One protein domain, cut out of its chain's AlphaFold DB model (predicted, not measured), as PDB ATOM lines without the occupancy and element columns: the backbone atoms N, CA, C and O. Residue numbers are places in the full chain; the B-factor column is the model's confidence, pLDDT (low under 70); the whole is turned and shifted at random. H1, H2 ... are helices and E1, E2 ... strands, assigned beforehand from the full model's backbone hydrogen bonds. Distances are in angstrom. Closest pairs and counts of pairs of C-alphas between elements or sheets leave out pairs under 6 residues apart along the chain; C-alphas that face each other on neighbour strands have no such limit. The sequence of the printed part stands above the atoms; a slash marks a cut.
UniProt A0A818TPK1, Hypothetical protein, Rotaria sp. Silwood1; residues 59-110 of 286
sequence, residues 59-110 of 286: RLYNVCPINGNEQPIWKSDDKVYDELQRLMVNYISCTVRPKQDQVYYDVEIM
ATOM      1  N   ARG A  59       8.602  -2.803 108.207       85.94
ATOM      2  CA  ARG A  59       8.701  -1.528 108.931       85.94
ATOM      3  C   ARG A  59      10.106  -0.954 108.799       85.94
ATOM      4  O   ARG A  59      11.053  -1.696 108.555       85.94
ATOM      5  N   LEU A  60      10.255   0.355 108.975       86.62
ATOM      6  CA  LEU A  60      11.575   0.979 108.946       86.62
ATOM      7  C   LEU A  60      12.406   0.567 110.166       86.62
ATOM      8  O   LEU A  60      11.951   0.668 111.306       86.62
ATOM      9  N   TYR A  61      13.638   0.129 109.919       85.88
ATOM     10  CA  TYR A  61      14.596  -0.199 110.967       85.88
ATOM     11  C   TYR A  61      15.007   1.061 111.738       85.88
ATOM     12  O   TYR A  61      15.410   2.052 111.134       85.88
ATOM     13  N   ASN A  62      14.968   0.994 113.073       81.75
ATOM     14  CA  ASN A  62      15.422   2.057 113.980       81.75
ATOM     15  C   ASN A  62      14.698   3.411 113.808       81.75
ATOM     16  O   ASN A  62      15.289   4.468 114.027       81.75
ATOM     17  N   VAL A  63      13.418   3.386 113.423       81.94
ATOM     18  CA  VAL A  63      12.574   4.585 113.299       81.94
ATOM     19  C   VAL A  63      11.380   4.470 114.245       81.94
ATOM     20  O   VAL A  63      10.684   3.455 114.257       81.94
ATOM     21  N   CYS A  64      11.123   5.515 115.034       80.69
ATOM     22  CA  CYS A  64       9.979   5.594 115.941       80.69
ATOM     23  C   CYS A  64       9.385   7.020 115.988       80.69
ATOM     24  O   CYS A  64      10.096   7.985 115.693       80.69
ATOM     25  N   PRO A  65       8.095   7.169 116.343       81.88
ATOM     26  CA  PRO A  65       7.470   8.463 116.609       81.88
ATOM     27  C   PRO A  65       8.224   9.264 117.679       81.88
ATOM     28  O   PRO A  65       8.532   8.740 118.747       81.88
ATOM     29  N   ILE A  66       8.451  10.557 117.429       72.56
ATOM     30  CA  ILE A  66       9.259  11.443 118.295       72.56
ATOM     31  C   ILE A  66       8.609  11.679 119.679       72.56
ATOM     32  O   ILE A  66       9.315  11.946 120.645       72.56
ATOM     33  N   ASN A  67       7.280  11.544 119.802       69.25
ATOM     34  CA  ASN A  67       6.516  11.966 120.991       69.25
ATOM     35  C   ASN A  67       5.719  10.842 121.693       69.25
ATOM     36  O   ASN A  67       4.707  11.110 122.340       69.25
ATOM     37  N   GLY A  68       6.118   9.578 121.555       53.59
ATOM     38  CA  GLY A  68       5.378   8.460 122.147       53.59
ATOM     39  C   GLY A  68       5.711   8.208 123.620       53.59
ATOM     40  O   GLY A  68       6.574   7.383 123.902       53.59
ATOM     41  N   ASN A  69       4.997   8.836 124.559       55.81
ATOM     42  CA  ASN A  69       4.882   8.275 125.912       55.81
ATOM     43  C   ASN A  69       4.172   6.912 125.824       55.81
ATOM     44  O   ASN A  69       3.141   6.823 125.167       55.81
ATOM     45  N   GLU A  70       4.739   5.900 126.485       55.56
ATOM     46  CA  GLU A  70       4.292   4.512 126.751       55.56
ATOM     47  C   GLU A  70       3.674   3.652 125.625       55.56
ATOM     48  O   GLU A  70       3.773   2.433 125.727       55.56
ATOM     49  N   GLN A  71       3.165   4.202 124.518       58.31
ATOM     50  CA  GLN A  71       2.884   3.495 123.263       58.31
ATOM     51  C   GLN A  71       3.062   4.441 122.060       58.31
ATOM     52  O   GLN A  71       2.219   5.307 121.819       58.31
ATOM     53  N   PRO A  72       4.153   4.314 121.289       66.56
ATOM     54  CA  PRO A  72       4.409   5.199 120.164       66.56
ATOM     55  C   PRO A  72       3.482   4.867 118.983       66.56
ATOM     56  O   PRO A  72       3.608   3.814 118.361       66.56
ATOM     57  N   ILE A  73       2.566   5.783 118.654       76.62
ATOM     58  CA  ILE A  73       1.651   5.681 117.506       76.62
ATOM     59  C   ILE A  73       1.994   6.788 116.503       76.62
ATOM     60  O   ILE A  73       2.059   7.960 116.877       76.62
ATOM     61  N   TRP A  74       2.190   6.415 115.237       79.25
ATOM     62  CA  TRP A  74       2.318   7.354 114.120       79.25
ATOM     63  C   TRP A  74       0.972   8.019 113.816       79.25
ATOM     64  O   TRP A  74      -0.055   7.340 113.729       79.25
ATOM     65  N   LYS A  75       0.966   9.337 113.630       82.69
ATOM     66  CA  LYS A  75      -0.210  10.117 113.230       82.69
ATOM     67  C   LYS A  75      -0.134  10.459 111.754       82.69
ATOM     68  O   LYS A  75       0.940  10.732 111.244       82.69
ATOM     69  N   SER A  76      -1.274  10.498 111.069       79.19
ATOM     70  CA  SER A  76      -1.333  10.738 109.620       79.19
ATOM     71  C   SER A  76      -0.689  12.050 109.150       79.19
ATOM     72  O   SER A  76      -0.381  12.170 107.973       79.19
ATOM     73  N   ASP A  77      -0.523  13.028 110.041       82.12
ATOM     74  CA  ASP A  77       0.131  14.318 109.803       82.12
ATOM     75  C   ASP A  77       1.618  14.347 110.219       82.12
ATOM     76  O   ASP A  77       2.274  15.385 110.110       82.12
ATOM     77  N   ASP A  78       2.181  13.224 110.679       83.81
ATOM     78  CA  ASP A  78       3.613  13.118 110.941       83.81
ATOM     79  C   ASP A  78       4.394  13.231 109.626       83.81
ATOM     80  O   ASP A  78       4.144  12.506 108.662       83.81
ATOM     81  N   LYS A  79       5.444  14.061 109.626       80.94
ATOM     82  CA  LYS A  79       6.321  14.284 108.458       80.94
ATOM     83  C   LYS A  79       6.915  13.004 107.859       80.94
ATOM     84  O   LYS A  79       7.338  13.016 106.708       80.94
ATOM     85  N   VAL A  80       6.971  11.909 108.624       81.62
ATOM     86  CA  VAL A  80       7.428  10.608 108.118       81.62
ATOM     87  C   VAL A  80       6.539  10.092 106.986       81.62
ATOM     88  O   VAL A  80       7.050   9.430 106.089       81.62
ATOM     89  N   TYR A  81       5.235  10.394 107.002       82.00
ATOM     90  CA  TYR A  81       4.312   9.975 105.948       82.00
ATOM     91  C   TYR A  81       4.623  10.704 104.647       82.00
ATOM     92  O   TYR A  81       4.786  10.046 103.621       82.00
ATOM     93  N   ASP A  82       4.782  12.027 104.709       80.19
ATOM     94  CA  ASP A  82       5.174  12.836 103.554       80.19
ATOM     95  C   ASP A  82       6.523  12.373 103.001       80.19
ATOM     96  O   ASP A  82       6.674  12.189 101.797       80.19
ATOM     97  N   GLU A  83       7.495  12.116 103.880       78.38
ATOM     98  CA  GLU A  83       8.836  11.686 103.491       78.38
ATOM     99  C   GLU A  83       8.847  10.281 102.874       78.38
ATOM    100  O   GLU A  83       9.476  10.056 101.841       78.38
ATOM    101  N   LEU A  84       8.106   9.327 103.443       79.50
ATOM    102  CA  LEU A  84       7.957   7.997 102.856       79.50
ATOM    103  C   LEU A  84       7.246   8.056 101.508       79.50
ATOM    104  O   LEU A  84       7.734   7.470 100.546       79.50
ATOM    105  N   GLN A  85       6.138   8.793 101.404       77.38
ATOM    106  CA  GLN A  85       5.436   8.984 100.132       77.38
ATOM    107  C   GLN A  85       6.356   9.613  99.085       77.38
ATOM    108  O   GLN A  85       6.399   9.154  97.945       77.38
ATOM    109  N   ARG A  86       7.147  10.611  99.491       72.50
ATOM    110  CA  ARG A  86       8.147  11.288  98.665       72.50
ATOM    111  C   ARG A  86       9.216  10.330  98.137       72.50
ATOM    112  O   ARG A  86       9.593  10.424  96.968       72.50
ATOM    113  N   LEU A  87       9.704   9.416  98.973       70.69
ATOM    114  CA  LEU A  87      10.683   8.404  98.573       70.69
ATOM    115  C   LEU A  87      10.054   7.330  97.670       70.69
ATOM    116  O   LEU A  87      10.686   6.890  96.711       70.69
ATOM    117  N   MET A  88       8.808   6.930  97.949       69.75
ATOM    118  CA  MET A  88       8.108   5.816  97.291       69.75
ATOM    119  C   MET A  88       7.511   6.160  95.917       69.75
ATOM    120  O   MET A  88       6.911   5.294  95.283       69.75
ATOM    121  N   VAL A  89       7.714   7.383  95.406       61.09
ATOM    122  CA  VAL A  89       7.367   7.750  94.014       61.09
ATOM    123  C   VAL A  89       8.155   6.910  92.996       61.09
ATOM    124  O   VAL A  89       7.726   6.744  91.856       61.09
ATOM    125  N   ASN A  90       9.304   6.357  93.394       63.03
ATOM    126  CA  ASN A  90      10.135   5.500  92.556       63.03
ATOM    127  C   ASN A  90      10.628   4.260  93.327       63.03
ATOM    128  O   ASN A  90      10.356   4.086  94.511       63.03
ATOM    129  N   TYR A  91      11.403   3.406  92.653       65.94
ATOM    130  CA  TYR A  91      12.056   2.250  93.268       65.94
ATOM    131  C   TYR A  91      13.060   2.669  94.348       65.94
ATOM    132  O   TYR A  91      13.997   3.412  94.073       65.94
ATOM    133  N   ILE A  92      12.904   2.142  95.560       71.19
ATOM    134  CA  ILE A  92      13.825   2.383  96.671       71.19
ATOM    135  C   ILE A  92      14.692   1.143  96.888       71.19
ATOM    136  O   ILE A  92      14.184   0.037  97.071       71.19
ATOM    137  N   SER A  93      16.008   1.337  96.935       73.81
ATOM    138  CA  SER A  93      16.933   0.306  97.407       73.81
ATOM    139  C   SER A  93      16.878   0.213  98.930       73.81
ATOM    140  O   SER A  93      17.078   1.208  99.629       73.81
ATOM    141  N   CYS A  94      16.658  -0.988  99.455       77.94
ATOM    142  CA  CYS A  94      16.604  -1.217 100.892       77.94
ATOM    143  C   CYS A  94      17.264  -2.540 101.295       77.94
ATOM    144  O   CYS A  94      17.294  -3.494 100.520       77.94
ATOM    145  N   THR A  95      17.816  -2.583 102.506       82.06
ATOM    146  CA  THR A  95      18.309  -3.817 103.126       82.06
ATOM    147  C   THR A  95      17.188  -4.407 103.969       82.06
ATOM    148  O   THR A  95      16.705  -3.748 104.889       82.06
ATOM    149  N   VAL A  96      16.805  -5.651 103.692       83.75
ATOM    150  CA  VAL A  96      15.881  -6.404 104.546       83.75
ATOM    151  C   VAL A  96      16.680  -7.056 105.670       83.75
ATOM    152  O   VAL A  96      17.675  -7.738 105.423       83.75
ATOM    153  N   ARG A  97      16.254  -6.844 106.911       82.62
ATOM    154  CA  ARG A  97      16.835  -7.449 108.110       82.62
ATOM    155  C   ARG A  97      15.920  -8.572 108.612       82.62
ATOM    156  O   ARG A  97      14.715  -8.544 108.344       82.62
ATOM    157  N   PRO A  98      16.466  -9.572 109.329       79.38
ATOM    158  CA  PRO A  98      15.655 -10.627 109.926       79.38
ATOM    159  C   PRO A  98      14.544 -10.039 110.796       79.38
ATOM    160  O   PRO A  98      14.756  -9.028 111.468       79.38
ATOM    161  N   LYS A  99      13.371 -10.678 110.788       77.44
ATOM    162  CA  LYS A  99      12.260 -10.234 111.625       77.44
ATOM    163  C   LYS A  99      12.653 -10.306 113.102       77.44
ATOM    164  O   LYS A  99      13.192 -11.319 113.546       77.44
ATOM    165  N   GLN A 100      12.361  -9.248 113.853       75.06
ATOM    166  CA  GLN A 100      12.472  -9.269 115.317       75.06
ATOM    167  C   GLN A 100      11.182  -9.765 115.984       75.06
ATOM    168  O   GLN A 100      11.219 -10.270 117.102       75.06
ATOM    169  N   ASP A 101      10.050  -9.644 115.290       74.81
ATOM    170  CA  ASP A 101       8.751 -10.189 115.680       74.81
ATOM    171  C   ASP A 101       8.222 -11.153 114.602       74.81
ATOM    172  O   ASP A 101       8.872 -11.405 113.591       74.81
ATOM    173  N   GLN A 102       7.058 -11.771 114.805       72.81
ATOM    174  CA  GLN A 102       6.505 -12.692 113.799       72.81
ATOM    175  C   GLN A 102       5.869 -11.966 112.598       72.81
ATOM    176  O   GLN A 102       5.539 -12.604 111.593       72.81
ATOM    177  N   VAL A 103       5.720 -10.641 112.664       76.31
ATOM    178  CA  VAL A 103       4.827  -9.879 111.786       76.31
ATOM    179  C   VAL A 103       5.609  -9.154 110.696       76.31
ATOM    180  O   VAL A 103       5.359  -9.405 109.518       76.31
ATOM    181  N   TYR A 104       6.591  -8.329 111.058       83.25
ATOM    182  CA  TYR A 104       7.262  -7.412 110.138       83.25
ATOM    183  C   TYR A 104       8.731  -7.766 109.915       83.25
ATOM    184  O   TYR A 104       9.467  -8.103 110.843       83.25
ATOM    185  N   TYR A 105       9.185  -7.619 108.672       85.94
ATOM    186  CA  TYR A 105      10.610  -7.471 108.393       85.94
ATOM    187  C   TYR A 105      11.059  -6.042 108.706       85.94
ATOM    188  O   TYR A 105      10.377  -5.075 108.360       85.94
ATOM    189  N   ASP A 106      12.226  -5.902 109.328       87.62
ATOM    190  CA  ASP A 106      12.867  -4.598 109.488       87.62
ATOM    191  C   ASP A 106      13.564  -4.224 108.176       87.62
ATOM    192  O   ASP A 106      14.311  -5.020 107.608       87.62
ATOM    193  N   VAL A 107      13.336  -3.008 107.688       87.50
ATOM    194  CA  VAL A 107      13.864  -2.529 106.411       87.50
ATOM    195  C   VAL A 107      14.657  -1.251 106.618       87.50
ATOM    196  O   VAL A 107      14.164  -0.262 107.152       87.50
ATOM    197  N   GLU A 108      15.903  -1.267 106.166       85.81
ATOM    198  CA  GLU A 108      16.795  -0.114 106.183       85.81
ATOM    199  C   GLU A 108      16.873   0.469 104.770       85.81
ATOM    200  O   GLU A 108      17.420  -0.155 103.855       85.81
ATOM    201  N   ILE A 109      16.282   1.646 104.573       80.31
ATOM    202  CA  ILE A 109      16.308   2.345 103.286       80.31
ATOM    203  C   ILE A 109      17.658   3.041 103.117       80.31
ATOM    204  O   ILE A 109      18.112   3.740 104.018       80.31
ATOM    205  N   MET A 110      18.278   2.896 101.944       74.62
ATOM    206  CA  MET A 110      19.487   3.650 101.612       74.62
ATOM    207  C   MET A 110      19.131   4.918 100.838       74.62
ATOM    208  O   MET A 110      18.926   4.880  99.622       74.62
TER     209      MET A 110
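Overview. This is residues 59 to 110 of the 286 residues of the protein "Hypothetical protein" of Rotaria sp. Silwood1 (UniProt A0A818TPK1). This is a winding chain with little regular structure: a long unnamed stretch, residues 59 to 78, starts beside E2 of a small two-stranded hairpin, loops out past residue 70 and returns to the single helix H1, from which the chain leads back into the hairpin E1 and E2. The printed part has 52 residues, of which 18 are in named elements, in the order H1, E1, E2; the class is mixed. It is only just loose, close to compact, with a radius of gyration of the C-alphas of 12.3 A and spans of 32 by 27 by 15 A.

Along the chain. H1, residues 79 to 87, begins at C-alpha 79 (6.321, 14.284, 108.458) and measures 12.3 A. E1 is residues 94 to 97, 9.5 A. E2, residues 105 to 109, measures 12.4 A and ends at C-alpha 109 (16.308, 2.345, 103.286).

Arrangement. Residues 59 to 60 pair with residues 106 to 107 of E2, parallel. E1 and E2 form an antiparallel hairpin at 149 degrees, with N 95 and O 108 2.8 A apart, within hydrogen-bond range. H1 and E2 are apart. In H1 every O i to N i+4 pair is within hydrogen-bond range.

Size, cuts and confidence. The C-alphas of Glu 70 and Asn 90, the two farthest apart, are 34.7 A apart. The printed part has no cut, and both links between named elements are short. Residues 67 to 72 and 88 to 91 have pLDDT under 70.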